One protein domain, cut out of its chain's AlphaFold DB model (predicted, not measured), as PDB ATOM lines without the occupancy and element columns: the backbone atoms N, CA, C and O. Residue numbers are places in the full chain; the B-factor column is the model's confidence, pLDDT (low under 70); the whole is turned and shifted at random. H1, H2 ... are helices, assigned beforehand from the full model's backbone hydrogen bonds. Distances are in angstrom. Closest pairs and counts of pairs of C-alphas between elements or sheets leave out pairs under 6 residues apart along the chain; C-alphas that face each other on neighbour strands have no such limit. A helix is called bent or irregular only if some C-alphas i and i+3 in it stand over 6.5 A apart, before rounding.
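This is residues 79 to 135 and 153 to 238 of the 238 residues of an uncharacterized protein of Sistotremastrum suecicum HHB10207 ss-3 (UniProt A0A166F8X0). Three long helices, H1, H2 and H5, make a loosely formed bundle in which H1 and H2 are a hairpin that opens as a narrow V from its joined end and H5 runs beside both. Short H4 crosses the first half of H5, short H3 packs on H4 at a large angle, and the last stretch, residues 222 to 238, folds back from the end of H5. The printed part has 143 residues with five named helices, H1 to H5 in that order, and no named strand; the class is all helix. The whole is compact, with a radius of gyration of the C-alphas of 15.7 A and spans of 43 by 34 by 30 A.

H1 is residues 80 to 94, 20.8 A long, beginning with C-alpha 80 at (404.306, -171.987, 33.223). H2, the longest helix by residues, is residues 114 to 135, 31.9 A, with a kink of 27 degrees near residue 124; it is neither bent nor irregular, but only just: C-alphas 127 and 130 are 6.5 A apart. C-alpha 135 is at (386.299, -180.696, 43.563). H3 is residues 165 to 173, 12.9 A, and H4 is residues 183 to 189, 9.8 A. H5 is residues 201 to 221, 30.4 A, ending with C-alpha 221 at (403.139, -183.329, 33.925).

H1, H2 and H5 form a bundle, three helices side by side. H1 and H2, a helical hairpin, touch through residues 91 to 94 of H1 and 114 to 118 of H2 alone; their closest C-alphas, of Leu 94 and Lys 115, are 6.0 A apart, at a shallow tilt of 31 degrees, opposite ways. H2 and H5 touch, closest at the C-alphas of Ala 114 and Leu 211, 6.4 A, at a shallow tilt of 28 degrees, the same way. H1 and H5 are close but not clearly touching: the C-alphas of Ser 90 and Cys 214 are closest at 6.3 A, with a shallow tilt of 3 degrees, opposite ways. H4 touches H5 at residues 202 to 209 of H5 alone, closest at the C-alphas of Ala 187 and Ile 205, 6.6 A, and only just about perpendicular at 71 degrees. H3 touches H4, closest at the C-alphas of Gly 167 and Tyr 189, 4.3 A, about perpendicular at 78 degrees. H3 is apart from H1, H2 and H5. Every O i to N i+4 pair is within hydrogen-bond range in H1, H4 and H5; in H2 14 of 18 are, in H3 4 of 5.

The C-alphas farthest apart, of Asp 135 and Pro 198, are 47.2 A apart. Residues 136 to 152 are not printed, and C-alphas 135 and 153 are 14.1 A apart across the cut. The links H1 to H2 and H4 to H5 are long. Mean pLDDT of the printed part is 71.6; 47 residues are under 70, among them 95 to 111, 131 to 135 and 225 to 238.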
ATOM      1  N   THR A  79     406.329-175.329  36.195       80.12
ATOM      2  CA  THR A  79     406.111-173.885  36.060       80.12
ATOM      3  C   THR A  79     405.503-173.566  34.685       80.12
ATOM      4  O   THR A  79     405.671-174.346  33.736       80.12
ATOM      5  N   PRO A  80     404.827-172.413  34.522       80.75
ATOM      6  CA  PRO A  80     404.306-171.987  33.223       80.75
ATOM      7  C   PRO A  80     405.363-171.992  32.106       80.75
ATOM      8  O   PRO A  80     405.068-172.351  30.967       80.75
ATOM      9  N   GLU A  81     406.614-171.661  32.429       83.88
ATOM     10  CA  GLU A  81     407.740-171.648  31.493       83.88
ATOM     11  C   GLU A  81     408.180-173.064  31.107       83.88
ATOM     12  O   GLU A  81     408.446-173.327  29.932       83.88
ATOM     13  N   GLN A  82     408.226-173.996  32.067       82.06
ATOM     14  CA  GLN A  82     408.531-175.407  31.802       82.06
ATOM     15  C   GLN A  82     407.461-176.036  30.911       82.06
ATOM     16  O   GLN A  82     407.784-176.713  29.935       82.06
ATOM     17  N   LYS A  83     406.191-175.736  31.198       83.06
ATOM     18  CA  LYS A  83     405.057-176.119  30.359       83.06
ATOM     19  C   LYS A  83     405.195-175.544  28.948       83.06
ATOM     20  O   LYS A  83     405.143-176.294  27.980       83.06
ATOM     21  N   SER A  84     405.435-174.239  28.819       85.38
ATOM     22  CA  SER A  84     405.594-173.597  27.509       85.38
ATOM     23  C   SER A  84     406.780-174.160  26.723       85.38
ATOM     24  O   SER A  84     406.711-174.266  25.499       85.38
ATOM     25  N   THR A  85     407.871-174.512  27.406       86.62
ATOM     26  CA  THR A  85     409.056-175.115  26.784       86.62
ATOM     27  C   THR A  85     408.742-176.515  26.270       86.62
ATOM     28  O   THR A  85     409.077-176.835  25.129       86.62
ATOM     29  N   PHE A  86     408.057-177.330  27.076       88.25
ATOM     30  CA  PHE A  86     407.577-178.646  26.662       88.25
ATOM     31  C   PHE A  86     406.642-178.540  25.450       88.25
ATOM     32  O   PHE A  86     406.884-179.194  24.439       88.25
ATOM     33  N   ASP A  87     405.642-177.656  25.503       88.75
ATOM     34  CA  ASP A  87     404.693-177.451  24.406       88.75
ATOM     35  C   ASP A  87     405.416-177.024  23.116       88.75
ATOM     36  O   ASP A  87     405.130-177.542  22.035       88.75
ATOM     37  N   ALA A  88     406.405-176.128  23.211       87.50
ATOM     38  CA  ALA A  88     407.218-175.716  22.069       87.50
ATOM     39  C   ALA A  88     408.028-176.882  21.475       87.50
ATOM     40  O   ALA A  88     408.066-177.040  20.253       87.50
ATOM     41  N   GLN A  89     408.633-177.725  22.319       87.81
ATOM     42  CA  GLN A  89     409.378-178.911  21.884       87.81
ATOM     43  C   GLN A  89     408.462-179.962  21.246       87.81
ATOM     44  O   GLN A  89     408.789-180.493  20.184       87.81
ATOM     45  N   SER A  90     407.296-180.233  21.837       88.69
ATOM     46  CA  SER A  90     406.283-181.124  21.268       88.69
ATOM     47  C   SER A  90     405.806-180.618  19.911       88.69
ATOM     48  O   SER A  90     405.802-181.373  18.942       88.69
ATOM     49  N   ILE A  91     405.492-179.325  19.784       86.25
ATOM     50  CA  ILE A  91     405.117-178.740  18.494       86.25
ATOM     51  C   ILE A  91     406.256-178.811  17.476       86.25
ATOM     52  O   ILE A  91     405.994-179.098  16.312       86.25
ATOM     53  N   ALA A  92     407.509-178.590  17.879       84.31
ATOM     54  CA  ALA A  92     408.654-178.728  16.983       84.31
ATOM     55  C   ALA A  92     408.823-180.174  16.483       84.31
ATOM     56  O   ALA A  92     409.061-180.384  15.295       84.31
ATOM     57  N   ARG A  93     408.623-181.172  17.354       81.25
ATOM     58  CA  ARG A  93     408.621-182.595  16.977       81.25
ATOM     59  C   ARG A  93     407.491-182.930  16.002       81.25
ATOM     60  O   ARG A  93     407.708-183.668  15.047       81.25
ATOM     61  N   LEU A  94     406.305-182.356  16.210       80.44
ATOM     62  CA  LEU A  94     405.132-182.564  15.353       80.44
ATOM     63  C   LEU A  94     405.178-181.740  14.046       80.44
ATOM     64  O   LEU A  94     404.504-182.094  13.083       80.44
ATOM     65  N   ASN A  95     405.987-180.672  13.982       68.50
ATOM     66  CA  ASN A  95     406.139-179.780  12.819       68.50
ATOM     67  C   ASN A  95     406.802-180.454  11.604       68.50
ATOM     68  O   ASN A  95     406.797-179.858  10.530       68.50
ATOM     69  N   VAL A  96     407.389-181.651  11.738       58.56
ATOM     70  CA  VAL A  96     408.141-182.266  10.629       58.56
ATOM     71  C   VAL A  96     407.233-182.594   9.444       58.56
ATOM     72  O   VAL A  96     407.710-182.570   8.316       58.56
ATOM     73  N   VAL A  97     405.933-182.833   9.650       49.19
ATOM     74  CA  VAL A  97     404.985-183.063   8.556       49.19
ATOM     75  C   VAL A  97     403.553-182.768   9.003       49.19
ATOM     76  O   VAL A  97     402.915-183.603   9.645       49.19
ATOM     77  N   ALA A  98     403.004-181.632   8.587       48.38
ATOM     78  CA  ALA A  98     401.560-181.482   8.474       48.38
ATOM     79  C   ALA A  98     401.197-181.700   7.006       48.38
ATOM     80  O   ALA A  98     401.776-181.042   6.151       48.38
ATOM     81  N   GLU A  99     400.311-182.659   6.730       54.84
ATOM     82  CA  GLU A  99     399.235-182.580   5.730       54.84
ATOM     83  C   GLU A  99     398.831-183.959   5.172       54.84
ATOM     84  O   GLU A  99     399.647-184.854   4.935       54.84
ATOM     85  N   TYR A 100     397.524-184.033   4.901       52.38
ATOM     86  CA  TYR A 100     396.757-185.061   4.195       52.38
ATOM     87  C   TYR A 100     396.369-186.300   5.019       52.38
ATOM     88  O   TYR A 100     397.157-187.165   5.360       52.38
ATOM     89  N   TRP A 101     395.075-186.417   5.304       57.94
ATOM     90  CA  TRP A 101     394.417-187.677   5.632       57.94
ATOM     91  C   TRP A 101     393.100-187.682   4.876       57.94
ATOM     92  O   TRP A 101     392.389-186.679   4.933       57.94
ATOM     93  N   PRO A 102     392.750-188.748   4.155       52.00
ATOM     94  CA  PRO A 102     391.454-188.807   3.510       52.00
ATOM     95  C   PRO A 102     390.395-189.298   4.503       52.00
ATOM     96  O   PRO A 102     390.536-190.337   5.154       52.00
ATOM     97  N   THR A 103     389.300-188.555   4.602       45.31
ATOM     98  CA  THR A 103     388.038-189.054   5.146       45.31
ATOM     99  C   THR A 103     387.323-189.909   4.093       45.31
ATOM    100  O   THR A 103     387.365-189.590   2.903       45.31
ATOM    101  N   PRO A 104     386.593-190.965   4.496       46.41
ATOM    102  CA  PRO A 104     385.658-191.672   3.619       46.41
ATOM    103  C   PRO A 104     384.399-190.848   3.269       46.41
ATOM    104  O   PRO A 104     383.472-191.388   2.673       46.41
ATOM    105  N   ASP A 105     384.367-189.553   3.594       43.53
ATOM    106  CA  ASP A 105     383.254-188.652   3.314       43.53
ATOM    107  C   ASP A 105     383.785-187.324   2.750       43.53
ATOM    108  O   ASP A 105     384.579-186.624   3.387       43.53
ATOM    109  N   LYS A 106     383.391-187.014   1.511       45.72
ATOM    110  CA  LYS A 106     383.892-185.872   0.727       45.72
ATOM    111  C   LYS A 106     383.288-184.530   1.164       45.72
ATOM    112  O   LYS A 106     383.705-183.494   0.656       45.72
ATOM    113  N   SER A 107     382.314-184.540   2.075       45.84
ATOM    114  CA  SER A 107     381.561-183.353   2.504       45.84
ATOM    115  C   SER A 107     382.257-182.514   3.592       45.84
ATOM    116  O   SER A 107     381.866-181.373   3.825       45.84
ATOM    117  N   LEU A 108     383.321-183.026   4.225       46.75
ATOM    118  CA  LEU A 108     384.068-182.347   5.291       46.75
ATOM    119  C   LEU A 108     385.578-182.512   5.070       46.75
ATOM    120  O   LEU A 108     386.210-183.408   5.625       46.75
ATOM    121  N   LEU A 109     386.159-181.638   4.245       49.47
ATOM    122  CA  LEU A 109     387.602-181.550   3.991       49.47
ATOM    123  C   LEU A 109     388.343-181.102   5.262       49.47
ATOM    124  O   LEU A 109     388.643-179.924   5.438       49.47
ATOM    125  N   ARG A 110     388.620-182.028   6.181       54.75
ATOM    126  CA  ARG A 110     389.482-181.780   7.342       54.75
ATOM    127  C   ARG A 110     390.759-182.595   7.200       54.75
ATOM    128  O   ARG A 110     390.731-183.820   7.273       54.75
ATOM    129  N   THR A 111     391.874-181.907   6.973       62.56
ATOM    130  CA  THR A 111     393.211-182.501   6.926       62.56
ATOM    131  C   THR A 111     393.669-182.884   8.332       62.56
ATOM    132  O   THR A 111     393.404-182.172   9.302       62.56
ATOM    133  N   PHE A 112     394.358-184.021   8.453       72.19
ATOM    134  CA  PHE A 112     395.047-184.369   9.692       72.19
ATOM    135  C   PHE A 112     396.213-183.403   9.903       72.19
ATOM    136  O   PHE A 112     397.183-183.403   9.143       72.19
ATOM    137  N   ASP A 113     396.100-182.587  10.943       77.12
ATOM    138  CA  ASP A 113     397.126-181.653  11.382       77.12
ATOM    139  C   ASP A 113     397.446-181.951  12.847       77.12
ATOM    140  O   ASP A 113     396.742-181.518  13.765       77.12
ATOM    141  N   ALA A 114     398.517-182.716  13.066       79.94
ATOM    142  CA  ALA A 114     398.938-183.136  14.396       79.94
ATOM    143  C   ALA A 114     399.211-181.943  15.328       79.94
ATOM    144  O   ALA A 114     398.915-182.014  16.519       79.94
ATOM    145  N   LYS A 115     399.707-180.818  14.796       83.75
ATOM    146  CA  LYS A 115     399.963-179.600  15.572       83.75
ATOM    147  C   LYS A 115     398.664-178.945  16.009       83.75
ATOM    148  O   LYS A 115     398.534-178.582  17.177       83.75
ATOM    149  N   SER A 116     397.714-178.785  15.093       82.81
ATOM    150  CA  SER A 116     396.411-178.209  15.432       82.81
ATOM    151  C   SER A 116     395.633-179.103  16.396       82.81
ATOM    152  O   SER A 116     395.028-178.596  17.340       82.81
ATOM    153  N   ILE A 117     395.722-180.429  16.239       84.62
ATOM    154  CA  ILE A 117     395.125-181.387  17.178       84.62
ATOM    155  C   ILE A 117     395.774-181.271  18.556       84.62
ATOM    156  O   ILE A 117     395.059-181.166  19.548       84.62
ATOM    157  N   TYR A 118     397.109-181.239  18.630       88.38
ATOM    158  CA  TYR A 118     397.818-181.070  19.896       88.38
ATOM    159  C   TYR A 118     397.427-179.762  20.589       88.38
ATOM    160  O   TYR A 118     397.026-179.791  21.746       88.38
ATOM    161  N   LYS A 119     397.448-178.626  19.877       88.56
ATOM    162  CA  LYS A 119     397.029-177.325  20.429       88.56
ATOM    163  C   LYS A 119     395.578-177.329  20.910       88.56
ATOM    164  O   LYS A 119     395.268-176.757  21.950       88.56
ATOM    165  N   SER A 120     394.683-177.969  20.157       85.88
ATOM    166  CA  SER A 120     393.280-178.114  20.551       85.88
ATOM    167  C   SER A 120     393.137-178.968  21.812       85.88
ATOM    168  O   SER A 120     392.355-178.623  22.699       85.88
ATOM    169  N   ALA A 121     393.908-180.053  21.920       87.69
ATOM    170  CA  ALA A 121     393.939-180.911  23.095       87.69
ATOM    171  C   ALA A 121     394.462-180.159  24.325       87.69
ATOM    172  O   ALA A 121     393.812-180.171  25.367       87.69
ATOM    173  N   THR A 122     395.603-179.473  24.213       88.38
ATOM    174  CA  THR A 122     396.208-178.757  25.345       88.38
ATOM    175  C   THR A 122     395.359-177.577  25.805       88.38
ATOM    176  O   THR A 122     395.188-177.400  27.006       88.38
ATOM    177  N   SER A 123     394.723-176.845  24.885       86.06
ATOM    178  CA  SER A 123     393.766-175.789  25.239       86.06
ATOM    179  C   SER A 123     392.562-176.327  26.021       86.06
ATOM    180  O   SER A 123     392.131-175.706  26.989       86.06
ATOM    181  N   GLN A 124     392.036-177.496  25.645       86.31
ATOM    182  CA  GLN A 124     390.967-178.147  26.406       86.31
ATOM    183  C   GLN A 124     391.449-178.615  27.778       86.31
ATOM    184  O   GLN A 124     390.740-178.433  28.764       86.31
ATOM    185  N   LEU A 125     392.651-179.189  27.863       85.62
ATOM    186  CA  LEU A 125     393.241-179.621  29.131       85.62
ATOM    187  C   LEU A 125     393.443-178.455  30.099       85.62
ATOM    188  O   LEU A 125     393.138-178.596  31.278       85.62
ATOM    189  N   ASP A 126     393.878-177.299  29.607       85.25
ATOM    190  CA  ASP A 126     394.072-176.104  30.432       85.25
ATOM    191  C   ASP A 126     392.766-175.608  31.074       85.25
ATOM    192  O   ASP A 126     392.794-175.017  32.150       85.25
ATOM    193  N   VAL A 127     391.616-175.893  30.454       81.94
ATOM    194  CA  VAL A 127     390.290-175.610  31.024       81.94
ATOM    195  C   VAL A 127     389.813-176.749  31.930       81.94
ATOM    196  O   VAL A 127     389.250-176.499  32.992       81.94
ATOM    197  N   LEU A 128     390.013-178.006  31.521       79.00
ATOM    198  CA  LEU A 128     389.416-179.179  32.169       79.00
ATOM    199  C   LEU A 128     390.181-179.644  33.415       79.00
ATOM    200  O   LEU A 128     389.555-180.041  34.397       79.00
ATOM    201  N   LEU A 129     391.515-179.596  33.406       78.56
ATOM    202  CA  LEU A 129     392.341-180.111  34.503       78.56
ATOM    203  C   LEU A 129     392.168-179.324  35.816       78.56
ATOM    204  O   LEU A 129     391.956-179.967  36.849       78.56
ATOM    205  N   PRO A 130     392.151-177.974  35.831       74.00
ATOM    206  CA  PRO A 130     391.930-177.225  37.072       74.00
ATOM    207  C   PRO A 130     390.569-177.514  37.724       74.00
ATOM    208  O   PRO A 130     390.430-177.479  38.947       74.00
ATOM    209  N   LEU A 131     389.550-177.842  36.922       69.44
ATOM    210  CA  LEU A 131     388.216-178.177  37.425       69.44
ATOM    211  C   LEU A 131     388.201-179.508  38.183       69.44
ATOM    212  O   LEU A 131     387.464-179.656  39.154       69.44
ATOM    213  N   LEU A 132     389.052-180.458  37.792       67.62
ATOM    214  CA  LEU A 132     389.197-181.722  38.511       67.62
ATOM    215  C   LEU A 132     389.931-181.568  39.845       67.62
ATOM    216  O   LEU A 132     389.645-182.314  40.780       67.62
ATOM    217  N   GLN A 133     390.848-180.603  39.949       65.88
ATOM    218  CA  GLN A 133     391.522-180.262  41.208       65.88
ATOM    219  C   GLN A 133     390.589-179.556  42.197       65.88
ATOM    220  O   GLN A 133     390.725-179.720  43.406       65.88
ATOM    221  N   ARG A 134     389.638-178.751  41.713       57.31
ATOM    222  CA  ARG A 134     388.781-177.941  42.590       57.31
ATOM    223  C   ARG A 134     387.842-178.797  43.442       57.31
ATOM    224  O   ARG A 134     387.695-178.535  44.635       57.31
ATOM    225  N   ASP A 135     387.286-179.859  42.873       52.25
ATOM    226  CA  ASP A 135     386.299-180.696  43.563       52.25
ATOM    227  C   ASP A 135     386.902-181.641  44.615       52.25
ATOM    228  O   ASP A 135     386.191-182.087  45.518       52.25
ATOM    229  N   ILE A 153     387.873-187.546  31.568       68.94
ATOM    230  CA  ILE A 153     387.966-186.343  30.739       68.94
ATOM    231  C   ILE A 153     387.798-186.773  29.294       68.94
ATOM    232  O   ILE A 153     388.516-187.651  28.815       68.94
ATOM    233  N   THR A 154     386.874-186.131  28.589       73.00
ATOM    234  CA  THR A 154     386.722-186.332  27.147       73.00
ATOM    235  C   THR A 154     387.276-185.119  26.413       73.00
ATOM    236  O   THR A 154     386.764-184.014  26.579       73.00
ATOM    237  N   LEU A 155     388.308-185.337  25.594       74.62
ATOM    238  CA  LEU A 155     388.854-184.325  24.692       74.62
ATOM    239  C   LEU A 155     388.195-184.449  23.320       74.62
ATOM    240  O   LEU A 155     388.159-185.526  22.724       74.62
ATOM    241  N   HIS A 156     387.718-183.331  22.791       77.75
ATOM    242  CA  HIS A 156     387.216-183.247  21.432       77.75
ATOM    243  C   HIS A 156     388.364-182.889  20.484       77.75
ATOM    244  O   HIS A 156     388.805-181.745  20.439       77.75
ATOM    245  N   LEU A 157     388.865-183.863  19.724       77.56
ATOM    246  CA  LEU A 157     389.995-183.672  18.811       77.56
ATOM    247  C   LEU A 157     389.486-183.459  17.374       77.56
ATOM    248  O   LEU A 157     389.212-184.439  16.673       77.56
ATOM    249  N   PRO A 158     389.316-182.203  16.912       69.12
ATOM    250  CA  PRO A 158     388.870-181.948  15.549       69.12
ATOM    251  C   PRO A 158     389.894-182.494  14.556       69.12
ATOM    252  O   PRO A 158     391.095-182.420  14.793       69.12
ATOM    253  N   SER A 159     389.418-183.023  13.429       70.56
ATOM    254  CA  SER A 159     390.290-183.549  12.366       70.56
ATOM    255  C   SER A 159     391.152-184.747  12.790       70.56
ATOM    256  O   SER A 159     392.087-185.117  12.079       70.56
ATOM    257  N   PHE A 160     390.841-185.379  13.931       75.31
ATOM    258  CA  PHE A 160     391.446-186.651  14.298       75.31
ATOM    259  C   PHE A 160     391.025-187.738  13.294       75.31
ATOM    260  O   PHE A 160     389.860-187.768  12.880       75.31
ATOM    261  N   PRO A 161     391.940-188.642  12.915       74.00
ATOM    262  CA  PRO A 161     391.667-189.763  12.037       74.00
ATOM    263  C   PRO A 161     390.384-190.530  12.334       74.00
ATOM    264  O   PRO A 161     390.204-191.061  13.432       74.00
ATOM    265  N   GLN A 162     389.525-190.673  11.322       71.88
ATOM    266  CA  GLN A 162     388.390-191.576  11.449       71.88
ATOM    267  C   GLN A 162     388.841-193.037  11.283       71.88
ATOM    268  O   GLN A 162     389.524-193.362  10.307       71.88
ATOM    269  N   PRO A 163     388.455-193.933  12.204       73.69
ATOM    270  CA  PRO A 163     388.667-195.369  12.040       73.69
ATOM    271  C   PRO A 163     387.948-195.933  10.819       73.69
ATOM    272  O   PRO A 163     386.903-195.428  10.400       73.69
ATOM    273  N   SER A 164     388.448-197.058  10.301       73.38
ATOM    274  CA  SER A 164     387.733-197.779   9.248       73.38
ATOM    275  C   SER A 164     386.377-198.296   9.758       73.38
ATOM    276  O   SER A 164     386.201-198.496  10.964       73.38
ATOM    277  N   PRO A 165     385.392-198.565   8.877       76.12
ATOM    278  CA  PRO A 165     384.123-199.174   9.282       76.12
ATOM    279  C   PRO A 165     384.313-200.455  10.106       76.12
ATOM    280  O   PRO A 165     383.630-200.653  11.110       76.12
ATOM    281  N   MET A 166     385.297-201.274   9.728       73.00
ATOM    282  CA  MET A 166     385.658-202.479  10.467       73.00
ATOM    283  C   MET A 166     386.282-202.143  11.824       73.00
ATOM    284  O   MET A 166     385.891-202.743  12.820       73.00
ATOM    285  N   GLY A 167     387.180-201.153  11.891       74.00
ATOM    286  CA  GLY A 167     387.746-200.645  13.144       74.00
ATOM    287  C   GLY A 167     386.671-200.163  14.123       74.00
ATOM    288  O   GLY A 167     386.673-200.582  15.281       74.00
ATOM    289  N   ARG A 168     385.689-199.384  13.642       75.25
ATOM    290  CA  ARG A 168     384.529-198.926  14.434       75.25
ATOM    291  C   ARG A 168     383.721-200.090  14.992       75.25
ATOM    292  O   ARG A 168     383.496-200.156  16.197       75.25
ATOM    293  N   ALA A 169     383.321-201.027  14.132       75.12
ATOM    294  CA  ALA A 169     382.554-202.201  14.547       75.12
ATOM    295  C   ALA A 169     383.329-203.076  15.547       75.12
ATOM    296  O   ALA A 169     382.745-203.665  16.451       75.12
ATOM    297  N   SER A 170     384.654-203.145  15.398       71.31
ATOM    298  CA  SER A 170     385.554-203.861  16.302       71.31
ATOM    299  C   SER A 170     385.619-203.194  17.686       71.31
ATOM    300  O   SER A 170     385.556-203.886  18.700       71.31
ATOM    301  N   PHE A 171     385.692-201.860  17.733       68.75
ATOM    302  CA  PHE A 171     385.748-201.081  18.976       68.75
ATOM    303  C   PHE A 171     384.440-201.141  19.771       68.75
ATOM    304  O   PHE A 171     384.471-201.272  20.988       68.75
ATOM    305  N   MET A 172     383.295-201.144  19.083       71.12
ATOM    306  CA  MET A 172     381.977-201.247  19.723       71.12
ATOM    307  C   MET A 172     381.738-202.588  20.429       71.12
ATOM    308  O   MET A 172     380.878-202.666  21.299       71.12
ATOM    309  N   LYS A 173     382.475-203.646  20.069       72.50
ATOM    310  CA  LYS A 173     382.318-204.969  20.691       72.50
ATOM    311  C   LYS A 173     383.031-205.070  22.036       72.50
ATOM    312  O   LYS A 173     382.418-205.528  22.985       72.50
ATOM    313  N   ASN A 174     384.287-204.624  22.108       65.31
ATOM    314  CA  ASN A 174     385.123-204.704  23.312       65.31
ATOM    315  C   ASN A 174     385.919-203.395  23.480       65.31
ATOM    316  O   ASN A 174     387.087-203.340  23.078       65.31
ATOM    317  N   PRO A 175     385.300-202.331  24.020       63.31
ATOM    318  CA  PRO A 175     385.955-201.030  24.157       63.31
ATOM    319  C   PRO A 175     387.051-201.019  25.237       63.31
ATOM    320  O   PRO A 175     388.026-200.288  25.100       63.31
ATOM    321  N   GLN A 176     386.919-201.847  26.277       60.41
ATOM    322  CA  GLN A 176     387.767-201.814  27.479       60.41
ATOM    323  C   GLN A 176     389.095-202.580  27.342       60.41
ATOM    324  O   GLN A 176     390.047-202.291  28.061       60.41
ATOM    325  N   ASP A 177     389.191-203.519  26.399       57.38
ATOM    326  CA  ASP A 177     390.341-204.433  26.306       57.38
ATOM    327  C   ASP A 177     391.449-203.941  25.362       57.38
ATOM    328  O   ASP A 177     392.443-204.632  25.137       57.38
ATOM    329  N   ARG A 178     391.289-202.758  24.755       64.19
ATOM    330  CA  ARG A 178     392.196-202.289  23.701       64.19
ATOM    331  C   ARG A 178     393.170-201.247  24.197       64.19
ATOM    332  O   ARG A 178     392.803-200.121  24.525       64.19
ATOM    333  N   ASN A 179     394.449-201.584  24.110       71.12
ATOM    334  CA  ASN A 179     395.511-200.612  24.281       71.12
ATOM    335  C   ASN A 179     395.820-199.928  22.941       71.12
ATOM    336  O   ASN A 179     396.697-200.364  22.201       71.12
ATOM    337  N   LEU A 180     395.125-198.826  22.642       70.38
ATOM    338  CA  LEU A 180     395.367-198.014  21.438       70.38
ATOM    339  C   LEU A 180     396.716-197.269  21.445       70.38
ATOM    340  O   LEU A 180     397.004-196.527  20.513       70.38
ATOM    341  N   ARG A 181     397.559-197.482  22.465       72.81
ATOM    342  CA  ARG A 181     398.973-197.079  22.457       72.81
ATOM    343  C   ARG A 181     399.879-198.137  21.823       72.81
ATOM    344  O   ARG A 181     401.049-197.867  21.582       72.81
ATOM    345  N   ASN A 182     399.373-199.348  21.584       80.62
ATOM    346  CA  ASN A 182     400.111-200.390  20.885       80.62
ATOM    347  C   ASN A 182     399.943-200.211  19.369       80.62
ATOM    348  O   ASN A 182     398.823-200.090  18.867       80.62
ATOM    349  N   PHE A 183     401.065-200.232  18.649       83.62
ATOM    350  CA  PHE A 183     401.094-200.094  17.198       83.62
ATOM    351  C   PHE A 183     400.211-201.117  16.477       83.62
ATOM    352  O   PHE A 183     399.443-200.726  15.606       83.62
ATOM    353  N   ASP A 184     400.267-202.400  16.837       84.25
ATOM    354  CA  ASP A 184     399.523-203.465  16.157       84.25
ATOM    355  C   ASP A 184     398.011-203.309  16.344       84.25
ATOM    356  O   ASP A 184     397.232-203.489  15.402       84.25
ATOM    357  N   GLU A 185     397.580-202.934  17.547       82.31
ATOM    358  CA  GLU A 185     396.171-202.655  17.837       82.31
ATOM    359  C   GLU A 185     395.679-201.412  17.090       82.31
ATOM    360  O   GLU A 185     394.621-201.436  16.451       82.31
ATOM    361  N   LEU A 186     396.479-200.344  17.093       80.44
ATOM    362  CA  LEU A 186     396.171-199.122  16.361       80.44
ATOM    363  C   LEU A 186     396.169-199.363  14.844       80.44
ATOM    364  O   LEU A 186     395.301-198.867  14.126       80.44
ATOM    365  N   ALA A 187     397.070-200.205  14.341       84.19
ATOM    366  CA  ALA A 187     397.113-200.596  12.944       84.19
ATOM    367  C   ALA A 187     395.830-201.316  12.537       84.19
ATOM    368  O   ALA A 187     395.232-200.949  11.520       84.19
ATOM    369  N   LYS A 188     395.365-202.302  13.315       82.31
ATOM    370  CA  LYS A 188     394.087-202.996  13.061       82.31
ATOM    371  C   LYS A 188     392.917-202.012  12.989       82.31
ATOM    372  O   LYS A 188     392.036-202.177  12.147       82.31
ATOM    373  N   TYR A 189     392.934-200.969  13.818       79.88
ATOM    374  CA  TYR A 189     391.884-199.950  13.867       79.88
ATOM    375  C   TYR A 189     391.759-199.135  12.569       79.88
ATOM    376  O   TYR A 189     390.651-198.807  12.139       79.88
ATOM    377  N   PHE A 190     392.884-198.886  11.897       79.31
ATOM    378  CA  PHE A 190     392.942-198.201  10.602       79.31
ATOM    379  C   PHE A 190     393.138-199.153   9.414       79.31
ATOM    380  O   PHE A 190     393.517-198.735   8.319       79.31
ATOM    381  N   HIS A 191     392.886-200.451   9.594       79.75
ATOM    382  CA  HIS A 191     392.948-201.397   8.488       79.75
ATOM    383  C   HIS A 191     391.870-201.078   7.443       79.75
ATOM    384  O   HIS A 191     390.704-200.888   7.791       79.75
ATOM    385  N   GLY A 192     392.262-201.024   6.167       71.81
ATOM    386  CA  GLY A 192     391.380-200.657   5.055       71.81
ATOM    387  C   GLY A 192     391.180-199.150   4.866       71.81
ATOM    388  O   GLY A 192     390.471-198.755   3.944       71.81
ATOM    389  N   VAL A 193     391.804-198.303   5.695       75.56
ATOM    390  CA  VAL A 193     391.891-196.867   5.403       75.56
ATOM    391  C   VAL A 193     392.893-196.666   4.272       75.56
ATOM    392  O   VAL A 193     394.026-197.141   4.335       75.56
ATOM    393  N   ILE A 194     392.455-195.984   3.218       70.38
ATOM    394  CA  ILE A 194     393.321-195.573   2.116       70.38
ATOM    395  C   ILE A 194     394.056-194.321   2.582       70.38
ATOM    396  O   ILE A 194     393.403-193.383   3.003       70.38
ATOM    397  N   TRP A 195     395.384-194.282   2.510       71.00
ATOM    398  CA  TRP A 195     396.178-193.096   2.840       71.00
ATOM    399  C   TRP A 195     396.408-192.275   1.573       71.00
ATOM    400  O   TRP A 195     396.961-192.790   0.608       71.00
ATOM    401  N   GLN A 196     396.011-191.004   1.557       64.56
ATOM    402  CA  GLN A 196     396.346-190.072   0.470       64.56
ATOM    403  C   GLN A 196     397.529-189.195   0.884       64.56
ATOM    404  O   GLN A 196     397.456-187.973   0.881       64.56
ATOM    405  N   THR A 197     398.611-189.849   1.296       69.19
ATOM    406  CA  THR A 197     399.845-189.215   1.765       69.19
ATOM    407  C   THR A 197     401.044-189.790   1.033       69.19
ATOM    408  O   THR A 197     401.003-190.965   0.672       69.19
ATOM    409  N   PRO A 198     402.162-189.050   0.931       71.00
ATOM    410  CA  PRO A 198     403.429-189.641   0.497       71.00
ATOM    411  C   PRO A 198     404.007-190.644   1.519       71.00
ATOM    412  O   PRO A 198     405.005-191.300   1.238       71.00
ATOM    413  N   TYR A 199     403.402-190.764   2.706       75.75
ATOM    414  CA  TYR A 199     403.850-191.629   3.798       75.75
ATOM    415  C   TYR A 199     403.192-193.003   3.776       75.75
ATOM    416  O   TYR A 199     402.044-193.153   3.347       75.75
ATOM    417  N   THR A 200     403.908-194.002   4.295       82.62
ATOM    418  CA  THR A 200     403.360-195.349   4.469       82.62
ATOM    419  C   THR A 200     402.332-195.383   5.599       82.62
ATOM    420  O   THR A 200     402.285-194.507   6.470       82.62
ATOM    421  N   ARG A 201     401.509-196.435   5.620       81.00
ATOM    422  CA  ARG A 201     400.556-196.693   6.707       81.00
ATOM    423  C   ARG A 201     401.247-196.700   8.069       81.00
ATOM    424  O   ARG A 201     400.754-196.089   9.011       81.00
ATOM    425  N   GLU A 202     402.384-197.376   8.160       85.19
ATOM    426  CA  GLU A 202     403.180-197.522   9.376       85.19
ATOM    427  C   GLU A 202     403.656-196.152   9.867       85.19
ATOM    428  O   GLU A 202     403.477-195.823  11.034       85.19
ATOM    429  N   GLN A 203     404.183-195.313   8.968       83.88
ATOM    430  CA  GLN A 203     404.630-193.958   9.299       83.88
ATOM    431  C   GLN A 203     403.482-193.081   9.813       83.88
ATOM    432  O   GLN A 203     403.649-192.340  10.780       83.88
ATOM    433  N   ASN A 204     402.305-193.183   9.196       80.25
ATOM    434  CA  ASN A 204     401.110-192.465   9.631       80.25
ATOM    435  C   ASN A 204     400.633-192.913  11.024       80.25
ATOM    436  O   ASN A 204     400.300-192.074  11.860       80.25
ATOM    437  N   ILE A 205     400.650-194.218  11.301       84.75
ATOM    438  CA  ILE A 205     400.293-194.769  12.618       84.75
ATOM    439  C   ILE A 205     401.314-194.348  13.680       84.75
ATOM    440  O   ILE A 205     400.915-193.926  14.762       84.75
ATOM    441  N   MET A 206     402.614-194.403  13.376       84.12
ATOM    442  CA  MET A 206     403.665-193.970  14.306       84.12
ATOM    443  C   MET A 206     403.511-192.499  14.695       84.12
ATOM    444  O   MET A 206     403.588-192.161  15.868       84.12
ATOM    445  N   ARG A 207     403.182-191.627  13.740       81.62
ATOM    446  CA  ARG A 207     402.905-190.212  14.038       81.62
ATOM    447  C   ARG A 207     401.683-190.013  14.920       81.62
ATOM    448  O   ARG A 207     401.656-189.098  15.739       81.62
ATOM    449  N   LEU A 208     400.657-190.841  14.738       84.31
ATOM    450  CA  LEU A 208     399.482-190.804  15.596       84.31
ATOM    451  C   LEU A 208     399.841-191.208  17.031       84.31
ATOM    452  O   LEU A 208     399.393-190.551  17.967       84.31
ATOM    453  N   LEU A 209     400.686-192.230  17.195       86.19
ATOM    454  CA  LEU A 209     401.221-192.624  18.499       86.19
ATOM    455  C   LEU A 209     402.039-191.497  19.136       86.19
ATOM    456  O   LEU A 209     401.787-191.173  20.293       86.19
ATOM    457  N   ASP A 210     402.924-190.842  18.380       86.50
ATOM    458  CA  ASP A 210     403.716-189.703  18.866       86.50
ATOM    459  C   ASP A 210     402.822-188.545  19.346       86.50
ATOM    460  O   ASP A 210     403.061-187.942  20.395       86.50
ATOM    461  N   LEU A 211     401.760-188.233  18.593       87.31
ATOM    462  CA  LEU A 211     400.768-187.227  18.975       87.31
ATOM    463  C   LEU A 211     400.057-187.609  20.281       87.31
ATOM    464  O   LEU A 211     399.933-186.776  21.182       87.31
ATOM    465  N   MET A 212     399.601-188.861  20.392       86.06
ATOM    466  CA  MET A 212     398.958-189.372  21.605       86.06
ATOM    467  C   MET A 212     399.911-189.304  22.802       86.06
ATOM    468  O   MET A 212     399.508-188.868  23.878       86.06
ATOM    469  N   GLU A 213     401.177-189.675  22.619       86.00
ATOM    470  CA  GLU A 213     402.205-189.617  23.656       86.00
ATOM    471  C   GLU A 213     402.461-188.180  24.129       86.00
ATOM    472  O   GLU A 213     402.528-187.937  25.336       86.00
ATOM    473  N   CYS A 214     402.522-187.207  23.215       87.94
ATOM    474  CA  CYS A 214     402.674-185.795  23.576       87.94
ATOM    475  C   CYS A 214     401.507-185.295  24.444       87.94
ATOM    476  O   CYS A 214     401.734-184.606  25.439       87.94
ATOM    477  N   ILE A 215     400.265-185.661  24.102       87.25
ATOM    478  CA  ILE A 215     399.072-185.298  24.889       87.25
ATOM    479  C   ILE A 215     399.110-185.970  26.269       87.25
ATOM    480  O   ILE A 215     398.866-185.320  27.283       87.25
ATOM    481  N   LEU A 216     399.451-187.259  26.337       84.12
ATOM    482  CA  LEU A 216     399.524-187.995  27.605       84.12
ATOM    483  C   LEU A 216     400.606-187.458  28.529       84.12
ATOM    484  O   LEU A 216     400.380-187.325  29.728       84.12
ATOM    485  N   THR A 217     401.764-187.135  27.969       83.19
ATOM    486  CA  THR A 217     402.879-186.574  28.728       83.19
ATOM    487  C   THR A 217     402.497-185.206  29.278       83.19
ATOM    488  O   THR A 217     402.729-184.937  30.452       83.19
ATOM    489  N   ARG A 218     401.806-184.378  28.481       85.81
ATOM    490  CA  ARG A 218     401.252-183.103  28.948       85.81
ATOM    491  C   ARG A 218     400.320-183.278  30.156       85.81
ATOM    492  O   ARG A 218     400.406-182.477  31.081       85.81
ATOM    493  N   ILE A 219     399.464-184.305  30.155       80.44
ATOM    494  CA  ILE A 219     398.558-184.636  31.273       80.44
ATOM    495  C   ILE A 219     399.344-185.123  32.498       80.44
ATOM    496  O   ILE A 219     399.084-184.678  33.614       80.44
ATOM    497  N   ALA A 220     400.317-186.012  32.289       77.75
ATOM    498  CA  ALA A 220     401.142-186.569  33.358       77.75
ATOM    499  C   ALA A 220     401.958-185.490  34.083       77.75
ATOM    500  O   ALA A 220     402.081-185.540  35.304       77.75
ATOM    501  N   LEU A 221     402.452-184.486  33.348       78.06
ATOM    502  CA  LEU A 221     403.139-183.329  33.925       78.06
ATOM    503  C   LEU A 221     402.251-182.545  34.908       78.06
ATOM    504  O   LEU A 221     402.761-182.012  35.880       78.06
ATOM    505  N   GLU A 222     400.931-182.521  34.717       74.88
ATOM    506  CA  GLU A 222     399.981-181.855  35.629       74.88
ATOM    507  C   GLU A 222     399.584-182.732  36.831       74.88
ATOM    508  O   GLU A 222     398.687-182.380  37.598       74.88
ATOM    509  N   GLY A 223     400.222-183.895  36.999       68.94
ATOM    510  CA  GLY A 223     399.962-184.820  38.103       68.94
ATOM    511  C   GLY A 223     398.725-185.699  37.913       68.94
ATOM    512  O   GLY A 223     398.264-186.320  38.870       68.94
ATOM    513  N   PHE A 224     398.183-185.779  36.695       70.75
ATOM    514  CA  PHE A 224     397.023-186.612  36.387       70.75
ATOM    515  C   PHE A 224     397.422-187.901  35.673       70.75
ATOM    516  O   PHE A 224     398.281-187.917  34.791       70.75
ATOM    517  N   PHE A 225     396.748-188.999  36.019       66.94
ATOM    518  CA  PHE A 225     396.934-190.292  35.370       66.94
ATOM    519  C   PHE A 225     395.768-190.610  34.433       66.94
ATOM    520  O   PHE A 225     394.602-190.442  34.787       66.94
ATOM    521  N   VAL A 226     396.082-191.127  33.246       62.94
ATOM    522  CA  VAL A 226     395.072-191.608  32.297       62.94
ATOM    523  C   VAL A 226     394.807-193.081  32.573       62.94
ATOM    524  O   VAL A 226     395.589-193.938  32.163       62.94
ATOM    525  N   SER A 227     393.703-193.360  33.268       52.88
ATOM    526  CA  SER A 227     393.307-194.719  33.649       52.88
ATOM    527  C   SER A 227     392.826-195.551  32.461       52.88
ATOM    528  O   SER A 227     393.088-196.751  32.426       52.88
ATOM    529  N   GLN A 228     392.162-194.933  31.478       54.94
ATOM    530  CA  GLN A 228     391.640-195.600  30.282       54.94
ATOM    531  C   GLN A 228     391.581-194.622  29.099       54.94
ATOM    532  O   GLN A 228     391.076-193.509  29.238       54.94
ATOM    533  N   TRP A 229     392.063-195.030  27.918       52.06
ATOM    534  CA  TRP A 229     391.817-194.292  26.670       52.06
ATOM    535  C   TRP A 229     390.490-194.765  26.076       52.06
ATOM    536  O   TRP A 229     390.451-195.515  25.102       52.06
ATOM    537  N   ASN A 230     389.382-194.350  26.684       46.38
ATOM    538  CA  ASN A 230     388.073-194.589  26.096       46.38
ATOM    539  C   ASN A 230     387.827-193.490  25.066       46.38
ATOM    540  O   ASN A 230     387.524-192.351  25.413       46.38
ATOM    541  N   HIS A 231     387.956-193.824  23.781       44.50
ATOM    542  CA  HIS A 231     387.319-193.027  22.741       44.50
ATOM    543  C   HIS A 231     385.805-193.117  22.964       44.50
ATOM    544  O   HIS A 231     385.136-193.976  22.394       44.50
ATOM    545  N   VAL A 232     385.240-192.213  23.761       35.44
ATOM    546  CA  VAL A 232     383.838-191.850  23.576       35.44
ATOM    547  C   VAL A 232     383.821-191.003  22.312       35.44
ATOM    548  O   VAL A 232     383.888-189.776  22.340       35.44
ATOM    549  N   LEU A 233     383.835-191.692  21.168       35.72
ATOM    550  CA  LEU A 233     383.328-191.133  19.927       35.72
ATOM    551  C   LEU A 233     381.888-190.765  20.243       35.72
ATOM    552  O   LEU A 233     381.019-191.635  20.302       35.72
ATOM    553  N   LEU A 234     381.654-189.491  20.532       30.59
ATOM    554  CA  LEU A 234     380.296-188.991  20.597       30.59
ATOM    555  C   LEU A 234     379.616-189.382  19.286       30.59
ATOM    556  O   LEU A 234     380.243-189.270  18.223       30.59
ATOM    557  N   PRO A 235     378.381-189.893  19.351       28.33
ATOM    558  CA  PRO A 235     377.655-190.236  18.152       28.33
ATOM    559  C   PRO A 235     377.551-188.965  17.314       28.33
ATOM    560  O   PRO A 235     377.056-187.941  17.782       28.33
ATOM    561  N   PHE A 236     378.040-189.028  16.076       31.08
ATOM    562  CA  PHE A 236     377.588-188.104  15.050       31.08
ATOM    563  C   PHE A 236     376.076-188.310  14.958       31.08
ATOM    564  O   PHE A 236     375.610-189.345  14.482       31.08
ATOM    565  N   THR A 237     375.314-187.389  15.539       29.00
ATOM    566  CA  THR A 237     373.867-187.370  15.391       29.00
ATOM    567  C   THR A 237     373.548-186.927  13.971       29.00
ATOM    568  O   THR A 237     373.881-185.799  13.613       29.00
ATOM    569  N   SER A 238     372.905-187.858  13.253       32.81
ATOM    570  CA  SER A 238     372.120-187.754  12.006       32.81
ATOM    571  C   SER A 238     372.786-187.129  10.788       32.81
ATOM    572  O   SER A 238     372.906-185.886  10.760       32.81
TER     573      SER A 238